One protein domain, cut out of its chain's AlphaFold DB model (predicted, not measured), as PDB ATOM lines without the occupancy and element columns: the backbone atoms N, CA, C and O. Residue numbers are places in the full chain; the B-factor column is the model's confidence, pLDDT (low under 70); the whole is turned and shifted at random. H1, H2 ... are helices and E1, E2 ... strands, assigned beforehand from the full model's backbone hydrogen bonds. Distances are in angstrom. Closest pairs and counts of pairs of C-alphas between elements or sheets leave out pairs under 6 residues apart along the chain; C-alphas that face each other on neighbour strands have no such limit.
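Overview. This is residues 78 to 230 of the 230 residues of an uncharacterized protein of Prevotella sp. P2-180 (UniProt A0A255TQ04). A strongly twisted sheet of six strands runs through the domain, with helices set around it: H5 crosses over E3 and E4, the long H3 lies slantwise over E4, and H1, following directly from E2, lies beside E6 with H2 packed on it. H4 only grazes the sheet near E3. The printed part has 153 residues, in the order E1 E2 H1 H2 E3 E4 E5 E6 H3 H4 H5; the sheet's order is E1 E2 E6 E5 E4 E3, mixed, and the class is mixed, helices and strands. The whole is compact, with a radius of gyration of the C-alphas of 15.1 A and spans of 40 by 37 by 34 A.

Along the chain. Find C-alpha 78 at (106.200, 105.277, 121.411), where E1, residues 78 to 81, begins; E2 is residues 89 to 93. E3 is residues 126 to 130, E4 134 to 139 at 16.9 A, E5 142 to 149 at 22.7 A and E6 154 to 162 at 23.6 A, ending at C-alpha 162, (115.648, 109.817, 103.891). H1 is residues 94 to 103, H2 112 to 120 and H4 199 to 207. H3, residues 168 to 185, spans 25.2 A with a kink of 27 degrees near residue 176. H5, residues 217 to 228, spans 16.0 A and ends at C-alpha 228, (109.228, 122.525, 111.826).

Arrangement. Start at E3 E4 E5 E6, a meander, each strand the antiparallel neighbour of the one before and each successive two a hairpin. Look for N 128 and O 136 at 2.8 A for E3 and E4, N 144 and O 137 at 2.7 A for E4 and E5, and N 156 and O 147 at 2.8 A for E5 and E6. E2 is parallel to E6, with N 157 and O 91 at 2.8 A, and forms an antiparallel hairpin with E1, with N 79 and O 92 at 2.8 A. H3 and H5 with the sheet make two layers, helices on one face of a sheet. H5, at a height over the sheet of 8.1 A, runs across the strands, at 87 degrees to E3 on the local plane; its closest C-alphas to E3 are Ala 220 and Tyr 129, 5.8 A. H3 and H5 only just touch, with 3 pairs of C-alphas within 8 A, the closest Gln 170 and Leu 223 at 6.1 A. H1 stands at the sheet's level, with the C-alphas of Met 96 and Thr 159 of E6 closest at 4.2 A. H1 and H2 touch, closest at the C-alphas of Ala 101 and Thr 115, 6.0 A, and are only just about perpendicular at 72 degrees. H4 grazes the sheet with residues 206 to 207, while H2 is not on it. Every O i to N i+4 pair is within hydrogen-bond range in H1, H2 and H4, against 13 of 14 in H3 and 5 of 8 in H5.

Size, cuts and confidence. The two C-alphas farthest apart are those of Asn 109 and Lys 212, 41.8 A. The printed part has no cut. The link from H3 to H4, residues 186 to 198, is long. Confidence is low, under 70, at residues 83 to 88, 123 to 125, 180 to 215 and 230; the mean pLDDT of the printed part is 73.5.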
ATOM      1  N   GLU A  78     104.767 104.996 121.502       92.75
ATOM      2  CA  GLU A  78     106.200 105.277 121.411       92.75
ATOM      3  C   GLU A  78     107.012 104.197 122.133       92.75
ATOM      4  O   GLU A  78     106.545 103.569 123.081       92.75
ATOM      5  N   TYR A  79     108.261 104.016 121.711       93.06
ATOM      6  CA  TYR A  79     109.242 103.170 122.383       93.06
ATOM      7  C   TYR A  79     110.275 104.025 123.101       93.06
ATOM      8  O   TYR A  79     111.033 104.766 122.473       93.06
ATOM      9  N   LEU A  80     110.333 103.898 124.420       90.62
ATOM     10  CA  LEU A  80     111.288 104.594 125.260       90.62
ATOM     11  C   LEU A  80     112.596 103.818 125.374       90.62
ATOM     12  O   LEU A  80     112.618 102.638 125.721       90.62
ATOM     13  N   THR A  81     113.713 104.503 125.172       87.69
ATOM     14  CA  THR A  81     115.040 103.928 125.357       87.69
ATOM     15  C   THR A  81     116.040 104.957 125.871       87.69
ATOM     16  O   THR A  81     115.825 106.168 125.814       87.69
ATOM     17  N   LYS A  82     117.175 104.468 126.366       76.62
ATOM     18  CA  LYS A  82     118.335 105.291 126.697       76.62
ATOM     19  C   LYS A  82     119.435 104.992 125.691       76.62
ATOM     20  O   LYS A  82     120.078 103.946 125.768       76.62
ATOM     21  N   ILE A  83     119.654 105.911 124.757       67.69
ATOM     22  CA  ILE A  83     120.726 105.808 123.765       67.69
ATOM     23  C   ILE A  83     121.962 106.472 124.364       67.69
ATOM     24  O   ILE A  83     121.894 107.606 124.817       67.69
ATOM     25  N   GLN A  84     123.110 105.788 124.386       54.12
ATOM     26  CA  GLN A  84     124.333 106.325 125.013       54.12
ATOM     27  C   GLN A  84     124.779 107.683 124.444       54.12
ATOM     28  O   GLN A  84     125.401 108.468 125.161       54.12
ATOM     29  N   CYS A  85     124.458 107.934 123.174       48.91
ATOM     30  CA  CYS A  85     124.856 109.110 122.406       48.91
ATOM     31  C   CYS A  85     123.922 110.314 122.589       48.91
ATOM     32  O   CYS A  85     124.242 111.385 122.090       48.91
ATOM     33  N   VAL A  86     122.776 110.146 123.259       52.69
ATOM     34  CA  VAL A  86     121.783 111.210 123.450       52.69
ATOM     35  C   VAL A  86     121.470 111.323 124.946       52.69
ATOM     36  O   VAL A  86     121.219 110.300 125.589       52.69
ATOM     37  N   PRO A  87     121.539 112.521 125.549       51.03
ATOM     38  CA  PRO A  87     121.217 112.690 126.960       51.03
ATOM     39  C   PRO A  87     119.747 112.359 127.247       51.03
ATOM     40  O   PRO A  87     118.887 112.441 126.374       51.03
ATOM     41  N   GLY A  88     119.472 111.980 128.495       65.31
ATOM     42  CA  GLY A  88     118.119 111.651 128.936       65.31
ATOM     43  C   GLY A  88     117.546 110.389 128.287       65.31
ATOM     44  O   GLY A  88     118.274 109.487 127.854       65.31
ATOM     45  N   TYR A  89     116.219 110.305 128.283       78.44
ATOM     46  CA  TYR A  89     115.491 109.259 127.578       78.44
ATOM     47  C   TYR A  89     115.011 109.747 126.222       78.44
ATOM     48  O   TYR A  89     114.721 110.922 126.010       78.44
ATOM     49  N   ASN A  90     114.922 108.793 125.306       83.00
ATOM     50  CA  ASN A  90     114.500 109.012 123.941       83.00
ATOM     51  C   ASN A  90     113.220 108.228 123.719       83.00
ATOM     52  O   ASN A  90     113.193 107.027 123.989       83.00
ATOM     53  N   ALA A  91     112.187 108.889 123.216       89.69
ATOM     54  CA  ALA A  91     110.981 108.228 122.746       89.69
ATOM     55  C   ALA A  91     111.024 108.142 121.223       89.69
ATOM     56  O   ALA A  91     111.152 109.158 120.542       89.69
ATOM     57  N   ILE A  92     110.916 106.934 120.685       92.00
ATOM     58  CA  ILE A  92     110.861 106.684 119.247       92.00
ATOM     59  C   ILE A  92     109.414 106.389 118.882       92.00
ATOM     60  O   ILE A  92     108.856 105.385 119.321       92.00
ATOM     61  N   SER A  93     108.790 107.265 118.099       92.19
ATOM     62  CA  SER A  93     107.404 107.043 117.678       92.19
ATOM     63  C   SER A  93     107.288 105.862 116.715       92.19
ATOM     64  O   SER A  93     108.152 105.643 115.864       92.19
ATOM     65  N   VAL A  94     106.177 105.127 116.798       93.44
ATOM     66  CA  VAL A  94     105.864 104.056 115.836       93.44
ATOM     67  C   VAL A  94     105.785 104.594 114.401       93.44
ATOM     68  O   VAL A  94     106.233 103.931 113.466       93.44
ATOM     69  N   HIS A  95     105.316 105.833 114.221       92.44
ATOM     70  CA  HIS A  95     105.328 106.510 112.921       92.44
ATOM     71  C   HIS A  95     106.740 106.623 112.330       92.44
ATOM     72  O   HIS A  95     106.952 106.285 111.164       92.44
ATOM     73  N   MET A  96     107.713 107.064 113.133       91.44
ATOM     74  CA  MET A  96     109.111 107.165 112.712       91.44
ATOM     75  C   MET A  96     109.670 105.797 112.303       91.44
ATOM     76  O   MET A  96     110.336 105.694 111.273       91.44
ATOM     77  N   LEU A  97     109.349 104.741 113.056       93.44
ATOM     78  CA  LEU A  97     109.803 103.382 112.755       93.44
ATOM     79  C   LEU A  97     109.225 102.873 111.429       93.44
ATOM     80  O   LEU A  97     109.979 102.384 110.591       93.44
ATOM     81  N   HIS A  98     107.931 103.068 111.171       94.00
ATOM     82  CA  HIS A  98     107.340 102.708 109.878       94.00
ATOM     83  C   HIS A  98     107.963 103.483 108.711       94.00
ATOM     84  O   HIS A  98     108.316 102.879 107.696       94.00
ATOM     85  N   ARG A  99     108.172 104.797 108.871       90.25
ATOM     86  CA  ARG A  99     108.890 105.628 107.888       90.25
ATOM     87  C   ARG A  99     110.287 105.078 107.612       90.25
ATOM     88  O   ARG A  99     110.680 104.963 106.454       90.25
ATOM     89  N   TYR A 100     111.026 104.711 108.656       90.56
ATOM     90  CA  TYR A 100     112.368 104.145 108.532       90.56
ATOM     91  C   TYR A 100     112.353 102.794 107.796       90.56
ATOM     92  O   TYR A 100     113.135 102.589 106.867       90.56
ATOM     93  N   ALA A 101     111.428 101.897 108.144       93.50
ATOM     94  CA  ALA A 101     111.269 100.604 107.484       93.50
ATOM     95  C   ALA A 101     110.964 100.753 105.982       93.50
ATOM     96  O   ALA A 101     111.652 100.181 105.134       93.50
ATOM     97  N   GLU A 102     109.990 101.595 105.633       92.56
ATOM     98  CA  GLU A 102     109.602 101.850 104.245       92.56
ATOM     99  C   GLU A 102     110.721 102.535 103.451       92.56
ATOM    100  O   GLU A 102     111.071 102.101 102.355       92.56
ATOM    101  N   ARG A 103     111.286 103.623 103.980       88.88
ATOM    102  CA  ARG A 103     112.123 104.532 103.188       88.88
ATOM    103  C   ARG A 103     113.601 104.212 103.250       88.88
ATOM    104  O   ARG A 103     114.283 104.388 102.242       88.88
ATOM    105  N   VAL A 104     114.090 103.714 104.380       87.31
ATOM    106  CA  VAL A 104     115.513 103.397 104.564       87.31
ATOM    107  C   VAL A 104     115.784 101.932 104.296       87.31
ATOM    108  O   VAL A 104     116.704 101.608 103.549       87.31
ATOM    109  N   LEU A 105     114.978 101.050 104.890       90.62
ATOM    110  CA  LEU A 105     115.150  99.604 104.742       90.62
ATOM    111  C   LEU A 105     114.462  99.057 103.486       90.62
ATOM    112  O   LEU A 105     114.652  97.889 103.158       90.62
ATOM    113  N   LYS A 106     113.690  99.898 102.778       92.75
ATOM    114  CA  LYS A 106     112.935  99.544 101.567       92.75
ATOM    115  C   LYS A 106     112.017  98.333 101.782       92.75
ATOM    116  O   LYS A 106     111.782  97.551 100.866       92.75
ATOM    117  N   ASN A 107     111.484  98.187 102.997       94.31
ATOM    118  CA  ASN A 107     110.585  97.102 103.370       94.31
ATOM    119  C   ASN A 107     109.552  97.570 104.407       94.31
ATOM    120  O   ASN A 107     109.821  97.625 105.605       94.31
ATOM    121  N   LYS A 108     108.337  97.865 103.935       93.00
ATOM    122  CA  LYS A 108     107.207  98.309 104.769       93.00
ATOM    123  C   LYS A 108     106.601  97.213 105.660       93.00
ATOM    124  O   LYS A 108     105.802  97.531 106.531       93.00
ATOM    125  N   ASN A 109     106.949  95.948 105.423       94.56
ATOM    126  CA  ASN A 109     106.376  94.796 106.123       94.56
ATOM    127  C   ASN A 109     107.221  94.354 107.326       94.56
ATOM    128  O   ASN A 109     106.883  93.361 107.964       94.56
ATOM    129  N   LEU A 110     108.326  95.050 107.616       95.25
ATOM    130  CA  LEU A 110     109.129  94.752 108.796       95.25
ATOM    131  C   LEU A 110     108.314  94.996 110.062       95.25
ATOM    132  O   LEU A 110     107.651  96.025 110.220       95.25
ATOM    133  N   SER A 111     108.429  94.059 110.992       96.31
ATOM    134  CA  SER A 111     107.962  94.248 112.354       96.31
ATOM    135  C   SER A 111     108.704  95.407 113.026       96.31
ATOM    136  O   SER A 111     109.806  95.818 112.631       96.31
ATOM    137  N   ILE A 112     108.118  95.926 114.103       96.31
ATOM    138  CA  ILE A 112     108.765  96.954 114.918       96.31
ATOM    139  C   ILE A 112     110.089  96.440 115.506       96.31
ATOM    140  O   ILE A 112     111.075  97.177 115.513       96.31
ATOM    141  N   GLY A 113     110.146  95.168 115.915       96.75
ATOM    142  CA  GLY A 113     111.363  94.528 116.420       96.75
ATOM    143  C   GLY A 113     112.496  94.495 115.396       96.75
ATOM    144  O   GLY A 113     113.609  94.934 115.692       96.75
ATOM    145  N   GLU A 114     112.211  94.070 114.163       96.88
ATOM    146  CA  GLU A 114     113.190  94.083 113.065       96.88
ATOM    147  C   GLU A 114     113.660  95.500 112.732       96.88
ATOM    148  O   GLU A 114     114.848  95.740 112.504       96.88
ATOM    149  N   THR A 115     112.732  96.455 112.747       95.25
ATOM    150  CA  THR A 115     113.029  97.858 112.465       95.25
ATOM    151  C   THR A 115     113.934  98.456 113.541       95.25
ATOM    152  O   THR A 115     114.949  99.074 113.217       95.25
ATOM    153  N   LEU A 116     113.629  98.231 114.823       93.81
ATOM    154  CA  LEU A 116     114.454  98.675 115.950       93.81
ATOM    155  C   LEU A 116     115.821  97.989 115.968       93.81
ATOM    156  O   LEU A 116     116.822  98.641 116.275       93.81
ATOM    157  N   LEU A 117     115.895  96.706 115.602       94.06
ATOM    158  CA  LEU A 117     117.160  95.994 115.425       94.06
ATOM    159  C   LEU A 117     118.031  96.690 114.372       94.06
ATOM    160  O   LEU A 117     119.189  97.003 114.641       94.06
ATOM    161  N   ALA A 118     117.473  96.950 113.188       91.38
ATOM    162  CA  ALA A 118     118.182  97.602 112.091       91.38
ATOM    163  C   ALA A 118     118.566  99.052 112.424       91.38
ATOM    164  O   ALA A 118     119.666  99.494 112.084       91.38
ATOM    165  N   PHE A 119     117.692  99.782 113.120       87.19
ATOM    166  CA  PHE A 119     117.968 101.129 113.617       87.19
ATOM    167  C   PHE A 119     119.125 101.126 114.628       87.19
ATOM    168  O   PHE A 119     120.066 101.902 114.493       87.19
ATOM    169  N   SER A 120     119.126 100.185 115.576       86.06
ATOM    170  CA  SER A 120     120.173 100.047 116.604       86.06
ATOM    171  C   SER A 120     121.551  99.691 116.040       86.06
ATOM    172  O   SER A 120     122.569  99.946 116.681       86.06
ATOM    173  N   GLN A 121     121.603  99.082 114.853       83.75
ATOM    174  CA  GLN A 121     122.857  98.766 114.166       83.75
ATOM    175  C   GLN A 121     123.519  99.994 113.536       83.75
ATOM    176  O   GLN A 121     124.713  99.939 113.225       83.75
ATOM    177  N   GLN A 122     122.779 101.091 113.342       72.44
ATOM    178  CA  GLN A 122     123.342 102.318 112.798       72.44
ATOM    179  C   GLN A 122     124.200 102.994 113.869       72.44
ATOM    180  O   GLN A 122     123.717 103.536 114.863       72.44
ATOM    181  N   ASN A 123     125.513 102.926 113.663       54.03
ATOM    182  CA  ASN A 123     126.476 103.570 114.536       54.03
ATOM    183  C   ASN A 123     126.454 105.072 114.267       54.03
ATOM    184  O   ASN A 123     127.013 105.532 113.277       54.03
ATOM    185  N   MET A 124     125.906 105.791 115.239       56.66
ATOM    186  CA  MET A 124     126.081 107.224 115.458       56.66
ATOM    187  C   MET A 124     125.167 108.113 114.625       56.66
ATOM    188  O   MET A 124     125.086 108.041 113.402       56.66
ATOM    189  N   SER A 125     124.472 108.977 115.356       65.38
ATOM    190  CA  SER A 125     123.865 110.173 114.807       65.38
ATOM    191  C   SER A 125     124.624 111.372 115.360       65.38
ATOM    192  O   SER A 125     125.006 111.354 116.530       65.38
ATOM    193  N   ILE A 126     124.865 112.381 114.532       70.25
ATOM    194  CA  ILE A 126     125.409 113.666 114.968       70.25
ATOM    195  C   ILE A 126     124.296 114.704 114.955       70.25
ATOM    196  O   ILE A 126     123.513 114.734 114.012       70.25
ATOM    197  N   VAL A 127     124.193 115.529 115.993       74.19
ATOM    198  CA  VAL A 127     123.245 116.649 115.984       74.19
ATOM    199  C   VAL A 127     123.827 117.739 115.085       74.19
ATOM    200  O   VAL A 127     124.972 118.131 115.272       74.19
ATOM    201  N   ILE A 128     123.064 118.164 114.077       73.88
ATOM    202  CA  ILE A 128     123.474 119.165 113.073       73.88
ATOM    203  C   ILE A 128     122.655 120.455 113.149       73.88
ATOM    204  O   ILE A 128     122.991 121.442 112.505       73.88
ATOM    205  N   TYR A 129     121.567 120.441 113.916       76.19
ATOM    206  CA  TYR A 129     120.755 121.610 114.224       76.19
ATOM    207  C   TYR A 129     120.077 121.401 115.570       76.19
ATOM    208  O   TYR A 129     119.616 120.292 115.863       76.19
ATOM    209  N   HIS A 130     119.968 122.472 116.347       74.69
ATOM    210  CA  HIS A 130     119.064 122.536 117.479       74.69
ATOM    211  C   HIS A 130     118.605 123.977 117.742       74.69
ATOM    212  O   HIS A 130     119.342 124.928 117.485       74.69
ATOM    213  N   ASP A 131     117.406 124.115 118.297       75.62
ATOM    214  CA  ASP A 131     116.930 125.309 119.002       75.62
ATOM    215  C   ASP A 131     116.500 124.910 120.431       75.62
ATOM    216  O   ASP A 131     116.932 123.866 120.930       75.62
ATOM    217  N   ASP A 132     115.679 125.719 121.103       73.12
ATOM    218  CA  ASP A 132     115.199 125.439 122.465       73.12
ATOM    219  C   ASP A 132     114.397 124.130 122.568       73.12
ATOM    220  O   ASP A 132     114.339 123.504 123.628       73.12
ATOM    221  N   THR A 133     113.746 123.706 121.479       78.25
ATOM    222  CA  THR A 133     112.808 122.575 121.495       78.25
ATOM    223  C   THR A 133     113.000 121.575 120.365       78.25
ATOM    224  O   THR A 133     112.590 120.427 120.519       78.25
ATOM    225  N   ASN A 134     113.613 121.950 119.248       81.56
ATOM    226  CA  ASN A 134     113.738 121.114 118.062       81.56
ATOM    227  C   ASN A 134     115.193 120.750 117.800       81.56
ATOM    228  O   ASN A 134     116.102 121.531 118.056       81.56
ATOM    229  N   PHE A 135     115.405 119.563 117.240       80.00
ATOM    230  CA  PHE A 135     116.729 119.030 116.949       80.00
ATOM    231  C   PHE A 135     116.703 118.282 115.623       80.00
ATOM    232  O   PHE A 135     115.738 117.583 115.309       80.00
ATOM    233  N   VAL A 136     117.788 118.361 114.861       80.06
ATOM    234  CA  VAL A 136     118.008 117.489 113.705       80.06
ATOM    235  C   VAL A 136     119.294 116.721 113.913       80.06
ATOM    236  O   VAL A 136     120.361 117.298 114.110       80.06
ATOM    237  N   ALA A 137     119.172 115.399 113.868       79.56
ATOM    238  CA  ALA A 137     120.292 114.483 113.927       79.56
ATOM    239  C   ALA A 137     120.511 113.820 112.567       79.56
ATOM    240  O   ALA A 137     119.568 113.405 111.909       79.56
ATOM    241  N   ALA A 138     121.762 113.688 112.158       78.12
ATOM    242  CA  ALA A 138     122.192 113.084 110.911       78.12
ATOM    243  C   ALA A 138     122.829 111.720 111.157       78.12
ATOM    244  O   ALA A 138     123.683 111.602 112.032       78.12
ATOM    245  N   ASN A 139     122.485 110.712 110.359       77.00
ATOM    246  CA  ASN A 139     123.177 109.421 110.332       77.00
ATOM    247  C   ASN A 139     123.479 108.989 108.890       77.00
ATOM    248  O   ASN A 139     122.988 109.586 107.948       77.00
ATOM    249  N   GLY A 140     124.227 107.905 108.671       74.06
ATOM    250  CA  GLY A 140     124.597 107.470 107.310       74.06
ATOM    251  C   GLY A 140     123.436 107.168 106.336       74.06
ATOM    252  O   GLY A 140     123.696 106.771 105.203       74.06
ATOM    253  N   LYS A 141     122.172 107.304 106.753       80.69
ATOM    254  CA  LYS A 141     120.962 107.050 105.968       80.69
ATOM    255  C   LYS A 141     120.056 108.275 105.782       80.69
ATOM    256  O   LYS A 141     119.109 108.178 105.002       80.69
ATOM    257  N   GLY A 142     120.295 109.386 106.482       85.00
ATOM    258  CA  GLY A 142     119.445 110.579 106.429       85.00
ATOM    259  C   GLY A 142     119.328 111.312 107.764       85.00
ATOM    260  O   GLY A 142     120.244 111.274 108.589       85.00
ATOM    261  N   LEU A 143     118.193 111.984 107.962       85.62
ATOM    262  CA  LEU A 143     117.930 112.858 109.103       85.62
ATOM    263  C   LEU A 143     116.857 112.285 110.032       85.62
ATOM    264  O   LEU A 143     115.818 111.798 109.593       85.62
ATOM    265  N   VAL A 144     117.082 112.413 111.333       85.81
ATOM    266  CA  VAL A 144     116.111 112.162 112.395       85.81
ATOM    267  C   VAL A 144     115.654 113.511 112.932       85.81
ATOM    268  O   VAL A 144     116.462 114.282 113.456       85.81
ATOM    269  N   LEU A 145     114.356 113.782 112.816       87.75
ATOM    270  CA  LEU A 145     113.739 114.980 113.374       87.75
ATOM    271  C   LEU A 145     113.277 114.687 114.795       87.75
ATOM    272  O   LEU A 145     112.547 113.714 115.030       87.75
ATOM    273  N   MET A 146     113.712 115.508 115.744       86.38
ATOM    274  CA  MET A 146     113.441 115.296 117.157       86.38
ATOM    275  C   MET A 146     112.917 116.564 117.820       86.38
ATOM    276  O   MET A 146     113.301 117.673 117.461       86.38
ATOM    277  N   LYS A 147     112.057 116.382 118.820       86.75
ATOM    278  CA  LYS A 147     111.504 117.467 119.627       86.75
ATOM    279  C   LYS A 147     111.643 117.142 121.106       86.75
ATOM    280  O   LYS A 147     111.306 116.032 121.514       86.75
ATOM    281  N   TYR A 148     112.122 118.089 121.895       84.06
ATOM    282  CA  TYR A 148     112.137 117.986 123.344       84.06
ATOM    283  C   TYR A 148     110.725 118.193 123.897       84.06
ATOM    284  O   TYR A 148     110.039 119.166 123.585       84.06
ATOM    285  N   ASP A 149     110.281 117.235 124.701       84.31
ATOM    286  CA  ASP A 149     109.032 117.300 125.444       84.31
ATOM    287  C   ASP A 149     109.346 117.698 126.884       84.31
ATOM    288  O   ASP A 149     109.669 116.848 127.714       84.31
ATOM    289  N   ALA A 150     109.230 118.993 127.178       80.00
ATOM    290  CA  ALA A 150     109.525 119.543 128.499       80.00
ATOM    291  C   ALA A 150     108.630 118.967 129.612       80.00
ATOM    292  O   ALA A 150     109.058 118.865 130.757       80.00
ATOM    293  N   ARG A 151     107.397 118.534 129.299       82.12
ATOM    294  CA  ARG A 151     106.489 117.940 130.297       82.12
ATOM    295  C   ARG A 151     106.981 116.568 130.746       82.12
ATOM    296  O   ARG A 151     106.752 116.160 131.885       82.12
ATOM    297  N   ARG A 152     107.580 115.818 129.822       78.44
ATOM    298  CA  ARG A 152     108.082 114.462 130.062       78.44
ATOM    299  C   ARG A 152     109.589 114.403 130.270       78.44
ATOM    300  O   ARG A 152     110.058 113.334 130.632       78.44
ATOM    301  N   ASP A 153     110.305 115.503 130.056       77.19
ATOM    302  CA  ASP A 153     111.766 115.592 130.060       77.19
ATOM    303  C   ASP A 153     112.425 114.499 129.192       77.19
ATOM    304  O   ASP A 153     113.289 113.733 129.625       77.19
ATOM    305  N   ILE A 154     111.948 114.372 127.948       80.75
ATOM    306  CA  ILE A 154     112.448 113.391 126.971       80.75
ATOM    307  C   ILE A 154     112.615 114.006 125.586       80.75
ATOM    308  O   ILE A 154     111.920 114.950 125.214       80.75
ATOM    309  N   ILE A 155     113.494 113.408 124.782       83.81
ATOM    310  CA  ILE A 155     113.645 113.742 123.364       83.81
ATOM    311  C   ILE A 155     112.786 112.778 122.541       83.81
ATOM    312  O   ILE A 155     112.997 111.565 122.545       83.81
ATOM    313  N   CYS A 156     111.803 113.305 121.819       87.56
ATOM    314  CA  CYS A 156     110.921 112.532 120.953       87.56
ATOM    315  C   CYS A 156     111.449 112.520 119.518       87.56
ATOM    316  O   CYS A 156     111.424 113.551 118.852       87.56
ATOM    317  N   MET A 157     111.836 111.354 119.004       89.44
ATOM    318  CA  MET A 157     112.123 111.136 117.585       89.44
ATOM    319  C   MET A 157     110.802 111.031 116.811       89.44
ATOM    320  O   MET A 157     110.094 110.017 116.861       89.44
ATOM    321  N   LYS A 158     110.446 112.117 116.122       87.50
ATOM    322  CA  LYS A 158     109.139 112.288 115.478       87.50
ATOM    323  C   LYS A 158     109.070 111.634 114.111       87.50
ATOM    324  O   LYS A 158     108.073 110.994 113.795       87.50
ATOM    325  N   THR A 159     110.114 111.777 113.304       88.94
ATOM    326  CA  THR A 159     110.131 111.204 111.958       88.94
ATOM    327  C   THR A 159     111.554 111.042 111.434       88.94
ATOM    328  O   THR A 159     112.516 111.535 112.028       88.94
ATOM    329  N   PHE A 160     111.664 110.323 110.323       87.56
ATOM    330  CA  PHE A 160     112.892 110.118 109.578       87.56
ATOM    331  C   PHE A 160     112.743 110.701 108.169       87.56
ATOM    332  O   PHE A 160     111.765 110.406 107.476       87.56
ATOM    333  N   VAL A 161     113.722 111.494 107.745       87.69
ATOM    334  CA  VAL A 161     113.827 112.051 106.394       87.69
ATOM    335  C   VAL A 161     114.973 111.337 105.690       87.69
ATOM    336  O   VAL A 161     116.138 111.495 106.056       87.69
ATOM    337  N   SER A 162     114.646 110.506 104.703       87.00
ATOM    338  CA  SER A 162     115.648 109.817 103.891       87.00
ATOM    339  C   SER A 162     116.289 110.763 102.879       87.00
ATOM    340  O   SER A 162     115.749 111.823 102.573       87.00
ATOM    341  N   LEU A 163     117.460 110.384 102.361       86.06
ATOM    342  CA  LEU A 163     118.226 111.233 101.440       86.06
ATOM    343  C   LEU A 163     117.439 111.623 100.183       86.06
ATOM    344  O   LEU A 163     117.567 112.748  99.720       86.06
ATOM    345  N   ASP A 164     116.577 110.735  99.682       85.50
ATOM    346  CA  ASP A 164     115.693 110.990  98.536       85.50
ATOM    347  C   ASP A 164     114.589 112.025  98.815       85.50
ATOM    348  O   ASP A 164     113.916 112.466  97.890       85.50
ATOM    349  N   MET A 165     114.388 112.415 100.075       85.69
ATOM    350  CA  MET A 165     113.414 113.431 100.478       85.69
ATOM    351  C   MET A 165     114.045 114.806 100.721       85.69
ATOM    352  O   MET A 165     113.322 115.762 101.010       85.69
ATOM    353  N   LEU A 166     115.374 114.911 100.664       85.38
ATOM    354  CA  LEU A 166     116.060 116.181 100.860       85.38
ATOM    355  C   LEU A 166     115.847 117.075  99.639       85.38
ATOM    356  O   LEU A 166     115.978 116.637  98.497       85.38
ATOM    357  N   LYS A 167     115.546 118.351  99.889       85.62
ATOM    358  CA  LYS A 167     115.603 119.379  98.842       85.62
ATOM    359  C   LYS A 167     117.054 119.562  98.396       85.62
ATOM    360  O   LYS A 167     117.969 119.295  99.169       85.62
ATOM    361  N   GLU A 168     117.266 120.089  97.196       81.94
ATOM    362  CA  GLU A 168     118.606 120.289  96.621       81.94
ATOM    363  C   GLU A 168     119.561 121.028  97.578       81.94
ATOM    364  O   GLU A 168     120.640 120.528  97.888       81.94
ATOM    365  N   SER A 169     119.112 122.137  98.173       76.75
ATOM    366  CA  SER A 169     119.894 122.892  99.163       76.75
ATOM    367  C   SER A 169     120.230 122.090 100.428       76.75
ATOM    368  O   SER A 169     121.317 122.222 100.989       76.75
ATOM    369  N   GLN A 170     119.321 121.219 100.873       81.00
ATOM    370  CA  GLN A 170     119.529 120.339 102.027       81.00
ATOM    371  C   GLN A 170     120.466 119.174 101.687       81.00
ATOM    372  O   GLN A 170     121.190 118.702 102.562       81.00
ATOM    373  N   TYR A 171     120.468 118.725 100.431       79.62
ATOM    374  CA  TYR A 171     121.353 117.677  99.939       79.62
ATOM    375  C   TYR A 171     122.806 118.168  99.835       79.62
ATOM    376  O   TYR A 171     123.711 117.494 100.315       79.62
ATOM    377  N   SER A 172     123.053 119.378  99.326       73.12
ATOM    378  CA  SER A 172     124.411 119.952  99.315       73.12
ATOM    379  C   SER A 172     124.977 120.139 100.729       73.12
ATOM    380  O   SER A 172     126.157 119.902 100.983       73.12
ATOM    381  N   ALA A 173     124.129 120.516 101.690       73.31
ATOM    382  CA  ALA A 173     124.512 120.561 103.099       73.31
ATOM    383  C   ALA A 173     124.761 119.158 103.682       73.31
ATOM    384  O   ALA A 173     125.679 118.965 104.483       73.31
ATOM    385  N   TRP A 174     123.983 118.163 103.246       77.38
ATOM    386  CA  TRP A 174     124.162 116.765 103.628       77.38
ATOM    387  C   TRP A 174     125.531 116.210 103.234       77.38
ATOM    388  O   TRP A 174     126.111 115.448 104.003       77.38
ATOM    389  N   GLU A 175     126.079 116.585 102.079       76.25
ATOM    390  CA  GLU A 175     127.393 116.096 101.642       76.25
ATOM    391  C   GLU A 175     128.492 116.448 102.654       76.25
ATOM    392  O   GLU A 175     129.204 115.544 103.103       76.25
ATOM    393  N   LYS A 176     128.520 117.698 103.140       75.50
ATOM    394  CA  LYS A 176     129.434 118.157 104.208       75.50
ATOM    395  C   LYS A 176     129.249 117.361 105.504       75.50
ATOM    396  O   LYS A 176     130.206 116.901 106.125       75.50
ATOM    397  N   VAL A 177     127.993 117.144 105.901       74.81
ATOM    398  CA  VAL A 177     127.632 116.331 107.074       74.81
ATOM    399  C   VAL A 177     128.108 114.880 106.905       74.81
ATOM    400  O   VAL A 177     128.600 114.262 107.851       74.81
ATOM    401  N   SER A 178     127.994 114.327 105.696       75.50
ATOM    402  CA  SER A 178     128.337 112.939 105.383       75.50
ATOM    403  C   SER A 178     129.845 112.676 105.431       75.50
ATOM    404  O   SER A 178     130.259 111.607 105.882       75.50
ATOM    405  N   GLU A 179     130.669 113.646 105.030       70.88
ATOM    406  CA  GLU A 179     132.130 113.574 105.151       70.88
ATOM    407  C   GLU A 179     132.553 113.484 106.615       70.88
ATOM    408  O   GLU A 179     133.407 112.674 106.977       70.88
ATOM    409  N   ILE A 180     131.870 114.225 107.485       68.06
ATOM    410  CA  ILE A 180     132.102 114.176 108.928       68.06
ATOM    411  C   ILE A 180     131.589 112.880 109.534       68.06
ATOM    412  O   ILE A 180     132.225 112.324 110.419       68.06
ATOM    413  N   LEU A 181     130.454 112.355 109.073       68.81
ATOM    414  CA  LEU A 181     129.989 111.038 109.505       68.81
ATOM    415  C   LEU A 181     130.991 109.933 109.133       68.81
ATOM    416  O   LEU A 181     131.189 109.009 109.924       68.81
ATOM    417  N   LYS A 182     131.646 110.043 107.970       67.19
ATOM    418  CA  LYS A 182     132.713 109.130 107.529       67.19
ATOM    419  C   LYS A 182     133.987 109.304 108.361       67.19
ATOM    420  O   LYS A 182     134.494 108.311 108.873       67.19
ATOM    421  N   SER A 183     134.453 110.534 108.588       60.75
ATOM    422  CA  SER A 183     135.638 110.789 109.426       60.75
ATOM    423  C   SER A 183     135.392 110.446 110.902       60.75
ATOM    424  O   SER A 183     136.269 109.940 111.595       60.75
ATOM    425  N   LYS A 184     134.160 110.618 111.394       55.28
ATOM    426  CA  LYS A 184     133.761 110.229 112.753       55.28
ATOM    427  C   LYS A 184     133.438 108.743 112.903       55.28
ATOM    428  O   LYS A 184     133.458 108.257 114.030       55.28
ATOM    429  N   GLN A 185     133.211 107.983 111.827       49.06
ATOM    430  CA  GLN A 185     133.182 106.511 111.886       49.06
ATOM    431  C   GLN A 185     134.513 105.927 112.402       49.06
ATOM    432  O   GLN A 185     134.516 104.847 113.002       49.06
ATOM    433  N   GLU A 186     135.609 106.681 112.272       40.47
ATOM    434  CA  GLU A 186     136.928 106.383 112.845       40.47
ATOM    435  C   GLU A 186     137.044 106.790 114.334       40.47
ATOM    436  O   GLU A 186     137.873 106.259 115.073       40.47
ATOM    437  N   PHE A 187     136.127 107.621 114.848       40.16
ATOM    438  CA  PHE A 187     136.071 108.115 116.233       40.16
ATOM    439  C   PHE A 187     135.429 107.123 117.226       40.16
ATOM    440  O   PHE A 187     134.689 107.494 118.142       40.16
ATOM    441  N   LYS A 188     135.791 105.835 117.148       39.78
ATOM    442  CA  LYS A 188     135.540 104.863 118.241       39.78
ATOM    443  C   LYS A 188     136.192 105.274 119.579       39.78
ATOM    444  O   LYS A 188     135.938 104.633 120.598       39.78
ATOM    445  N   SER A 189     137.005 106.329 119.586       35.88
ATOM    446  CA  SER A 189     137.698 106.921 120.733       35.88
ATOM    447  C   SER A 189     136.992 108.131 121.375       35.88
ATOM    448  O   SER A 189     137.351 108.482 122.497       35.88
ATOM    449  N   PHE A 190     135.967 108.747 120.757       37.25
ATOM    450  CA  PHE A 190     135.374 110.004 121.275       37.25
ATOM    451  C   PHE A 190     134.527 109.795 122.538       37.25
ATOM    452  O   PHE A 190     134.522 110.610 123.457       37.25
ATOM    453  N   THR A 191     133.821 108.665 122.620       39.91
ATOM    454  CA  THR A 191     132.970 108.309 123.767       39.91
ATOM    455  C   THR A 191     133.755 107.715 124.939       39.91
ATOM    456  O   THR A 191     133.245 107.691 126.060       39.91
ATOM    457  N   ALA A 192     135.003 107.278 124.724       36.59
ATOM    458  CA  ALA A 192     135.861 106.724 125.774       36.59
ATOM    459  C   ALA A 192     136.416 107.802 126.727       36.59
ATOM    460  O   ALA A 192     136.640 107.513 127.901       36.59
ATOM    461  N   GLN A 193     136.584 109.041 126.252       35.38
ATOM    462  CA  GLN A 193     137.174 110.148 127.017       35.38
ATOM    463  C   GLN A 193     136.208 110.860 127.979       35.38
ATOM    464  O   GLN A 193     136.629 111.750 128.707       35.38
ATOM    465  N   ARG A 194     134.920 110.490 128.023       44.28
ATOM    466  CA  ARG A 194     133.889 111.253 128.763       44.28
ATOM    467  C   ARG A 194     133.167 110.450 129.846       44.28
ATOM    468  O   ARG A 194     131.984 110.664 130.120       44.28
ATOM    469  N   LYS A 195     133.879 109.515 130.487       36.81
ATOM    470  CA  LYS A 195     133.451 108.952 131.778       36.81
ATOM    471  C   LYS A 195     133.478 110.074 132.824       36.81
ATOM    472  O   LYS A 195     134.554 110.528 133.181       36.81
ATOM    473  N   GLY A 196     132.307 110.505 133.299       36.62
ATOM    474  CA  GLY A 196     132.178 111.464 134.408       36.62
ATOM    475  C   GLY A 196     131.348 112.716 134.114       36.62
ATOM    476  O   GLY A 196     130.944 113.386 135.054       36.62
ATOM    477  N   MET A 197     131.026 113.008 132.848       39.44
ATOM    478  CA  MET A 197     130.188 114.163 132.494       39.44
ATOM    479  C   MET A 197     128.690 113.846 132.643       39.44
ATOM    480  O   MET A 197     128.218 112.794 132.194       39.44
ATOM    481  N   ILE A 198     127.936 114.772 133.235       39.50
ATOM    482  CA  ILE A 198     126.490 114.700 133.501       39.50
ATOM    483  C   ILE A 198     125.819 116.020 133.093       39.50
ATOM    484  O   ILE A 198     126.455 117.065 133.096       39.50
ATOM    485  N   GLY A 199     124.537 115.972 132.714       45.12
ATOM    486  CA  GLY A 199     123.747 117.175 132.412       45.12
ATOM    487  C   GLY A 199     124.202 117.973 131.180       45.12
ATOM    488  O   GLY A 199     124.604 117.400 130.163       45.12
ATOM    489  N   GLU A 200     124.101 119.301 131.274       40.47
ATOM    490  CA  GLU A 200     124.315 120.277 130.194       40.47
ATOM    491  C   GLU A 200     125.738 120.245 129.599       40.47
ATOM    492  O   GLU A 200     125.907 120.416 128.398       40.47
ATOM    493  N   GLU A 201     126.776 119.932 130.383       41.78
ATOM    494  CA  GLU A 201     128.157 119.817 129.874       41.78
ATOM    495  C   GLU A 201     128.345 118.609 128.949       41.78
ATOM    496  O   GLU A 201     129.002 118.682 127.904       41.78
ATOM    497  N   LYS A 202     127.710 117.479 129.289       47.12
ATOM    498  CA  LYS A 202     127.686 116.318 128.395       47.12
ATOM    499  C   LYS A 202     126.919 116.653 127.113       47.12
ATOM    500  O   LYS A 202     127.323 116.201 126.046       47.12
ATOM    501  N   TRP A 203     125.856 117.452 127.218       49.91
ATOM    502  CA  TRP A 203     125.067 117.934 126.082       49.91
ATOM    503  C   TRP A 203     125.895 118.843 125.166       49.91
ATOM    504  O   TRP A 203     126.055 118.496 123.997       49.91
ATOM    505  N   LYS A 204     126.525 119.904 125.695       48.81
ATOM    506  CA  LYS A 204     127.342 120.849 124.907       48.81
ATOM    507  C   LYS A 204     128.426 120.101 124.160       48.81
ATOM    508  O   LYS A 204     128.589 120.259 122.968       48.81
ATOM    509  N   SER A 205     129.065 119.145 124.820       47.41
ATOM    510  CA  SER A 205     130.135 118.371 124.201       47.41
ATOM    511  C   SER A 205     129.676 117.364 123.119       47.41
ATOM    512  O   SER A 205     130.501 116.949 122.298       47.41
ATOM    513  N   LEU A 206     128.417 116.899 123.129       47.59
ATOM    514  CA  LEU A 206     127.834 115.996 122.113       47.59
ATOM    515  C   LEU A 206     127.217 116.759 120.928       47.59
ATOM    516  O   LEU A 206     127.104 116.190 119.841       47.59
ATOM    517  N   VAL A 207     126.803 118.004 121.169       44.06
ATOM    518  CA  VAL A 207     126.099 118.885 120.229       44.06
ATOM    519  C   VAL A 207     127.048 119.897 119.572       44.06
ATOM    520  O   VAL A 207     126.860 120.191 118.396       44.06
ATOM    521  N   ASP A 208     128.118 120.328 120.250       47.16
ATOM    522  CA  ASP A 208     129.211 121.110 119.657       47.16
ATOM    523  C   ASP A 208     130.071 120.196 118.784       47.16
ATOM    524  O   ASP A 208     131.146 119.707 119.149       47.16
ATOM    525  N   ILE A 209     129.596 119.973 117.565       51.12
ATOM    526  CA  ILE A 209     130.534 120.043 116.460       51.12
ATOM    527  C   ILE A 209     130.903 121.516 116.385       51.12
ATOM    528  O   ILE A 209     130.032 122.315 116.069       51.12
ATOM    529  N   ASP A 210     132.144 121.841 116.758       48.16
ATOM    530  CA  ASP A 210     132.745 123.174 116.650       48.16
ATOM    531  C   ASP A 210     132.097 123.946 115.487       48.16
ATOM    532  O   ASP A 210     132.109 123.439 114.358       48.16
ATOM    533  N   ASP A 211     131.506 125.118 115.777       44.59
ATOM    534  CA  ASP A 211     130.703 125.975 114.872       44.59
ATOM    535  C   ASP A 211     131.402 126.225 113.505       44.59
ATOM    536  O   ASP A 211     130.808 126.726 112.553       44.59
ATOM    537  N   LYS A 212     132.687 125.864 113.402       46.62
ATOM    538  CA  LYS A 212     133.577 125.977 112.248       46.62
ATOM    539  C   LYS A 212     133.649 124.762 111.314       46.62
ATOM    540  O   LYS A 212     134.316 124.883 110.291       46.62
ATOM    541  N   GLN A 213     133.052 123.602 111.623       54.66
ATOM    542  CA  GLN A 213     133.344 122.378 110.850       54.66
ATOM    543  C   GLN A 213     132.250 121.860 109.902       54.66
ATOM    544  O   GLN A 213     132.606 121.077 109.028       54.66
ATOM    545  N   VAL A 214     130.969 122.260 109.990       60.47
ATOM    546  CA  VAL A 214     129.921 121.689 109.093       60.47
ATOM    547  C   VAL A 214     129.037 122.732 108.423       60.47
ATOM    548  O   VAL A 214     128.981 122.803 107.196       60.47
ATOM    549  N   LEU A 215     128.327 123.513 109.231       64.75
ATOM    550  CA  LEU A 215     127.389 124.558 108.836       64.75
ATOM    551  C   LEU A 215     127.410 125.601 109.949       64.75
ATOM    552  O   LEU A 215     127.474 125.237 111.123       64.75
ATOM    553  N   SER A 216     127.323 126.879 109.597       70.19
ATOM    554  CA  SER A 216     127.054 127.918 110.590       70.19
ATOM    555  C   SER A 216     125.660 127.730 111.203       70.19
ATOM    556  O   SER A 216     124.761 127.157 110.582       70.19
ATOM    557  N   LYS A 217     125.439 128.261 112.413       70.31
ATOM    558  CA  LYS A 217     124.113 128.243 113.064       70.31
ATOM    559  C   LYS A 217     123.017 128.840 112.180       70.31
ATOM    560  O   LYS A 217     121.902 128.325 112.162       70.31
ATOM    561  N   GLN A 218     123.343 129.894 111.431       77.06
ATOM    562  CA  GLN A 218     122.406 130.533 110.513       77.06
ATOM    563  C   GLN A 218     122.072 129.634 109.315       77.06
ATOM    564  O   GLN A 218     120.894 129.428 109.035       77.06
ATOM    565  N   GLU A 219     123.072 129.024 108.670       74.31
ATOM    566  CA  GLU A 219     122.836 128.071 107.574       74.31
ATOM    567  C   GLU A 219     122.019 126.857 108.046       74.31
ATOM    568  O   GLU A 219     121.064 126.449 107.387       74.31
ATOM    569  N   ALA A 220     122.349 126.294 109.214       74.88
ATOM    570  CA  ALA A 220     121.607 125.177 109.792       74.88
ATOM    571  C   ALA A 220     120.146 125.560 110.089       74.88
ATOM    572  O   ALA A 220     119.235 124.776 109.812       74.88
ATOM    573  N   PHE A 221     119.909 126.768 110.604       77.75
ATOM    574  CA  PHE A 221     118.566 127.292 110.829       77.75
ATOM    575  C   PHE A 221     117.783 127.448 109.519       77.75
ATOM    576  O   PHE A 221     116.678 126.919 109.402       77.75
ATOM    577  N   GLU A 222     118.352 128.103 108.508       81.88
ATOM    578  CA  GLU A 222     117.695 128.321 107.212       81.88
ATOM    579  C   GLU A 222     117.329 127.001 106.513       81.88
ATOM    580  O   GLU A 222     116.247 126.877 105.930       81.88
ATOM    581  N   LEU A 223     118.185 125.983 106.629       80.00
ATOM    582  CA  LEU A 223     117.985 124.677 106.002       80.00
ATOM    583  C   LEU A 223     117.012 123.776 106.768       80.00
ATOM    584  O   LEU A 223     116.165 123.118 106.150       80.00
ATOM    585  N   TYR A 224     117.131 123.721 108.098       80.19
ATOM    586  CA  TYR A 224     116.505 122.674 108.910       80.19
ATOM    587  C   TYR A 224     115.348 123.150 109.784       80.19
ATOM    588  O   TYR A 224     114.459 122.343 110.064       80.19
ATOM    589  N   ALA A 225     115.258 124.440 110.128       78.69
ATOM    590  CA  ALA A 225     114.079 124.963 110.821       78.69
ATOM    591  C   ALA A 225     112.811 124.832 109.959       78.69
ATOM    592  O   ALA A 225     111.706 124.711 110.482       78.69
ATOM    593  N   THR A 226     112.956 124.792 108.628       79.50
ATOM    594  CA  THR A 226     111.836 124.595 107.690       79.50
ATOM    595  C   THR A 226     111.104 123.267 107.871       79.50
ATOM    596  O   THR A 226     109.932 123.191 107.524       79.50
ATOM    597  N   PHE A 227     111.737 122.245 108.458       79.94
ATOM    598  CA  PHE A 227     111.054 120.993 108.794       79.94
ATOM    599  C   PHE A 227     110.018 121.141 109.918       79.94
ATOM    600  O   PHE A 227     109.187 120.251 110.091       79.94
ATOM    601  N   TYR A 228     110.082 122.239 110.674       80.56
ATOM    602  CA  TYR A 228     109.228 122.525 111.826       80.56
ATOM    603  C   TYR A 228     108.287 123.714 111.600       80.56
ATOM    604  O   TYR A 228     107.546 124.077 112.512       80.56
ATOM    605  N   LYS A 229     108.318 124.328 110.411       75.50
ATOM    606  CA  LYS A 229     107.345 125.349 110.014       75.50
ATOM    607  C   LYS A 229     106.093 124.627 109.507       75.50
ATOM    608  O   LYS A 229     106.188 123.890 108.527       75.50
ATOM    609  N   GLU A 230     104.982 124.794 110.221       52.62
ATOM    610  CA  GLU A 230     103.641 124.362 109.790       52.62
ATOM    611  C   GLU A 230     103.099 125.262 108.675       52.62
ATOM    612  O   GLU A 230     103.312 126.496 108.754       52.62
TER     613      GLU A 230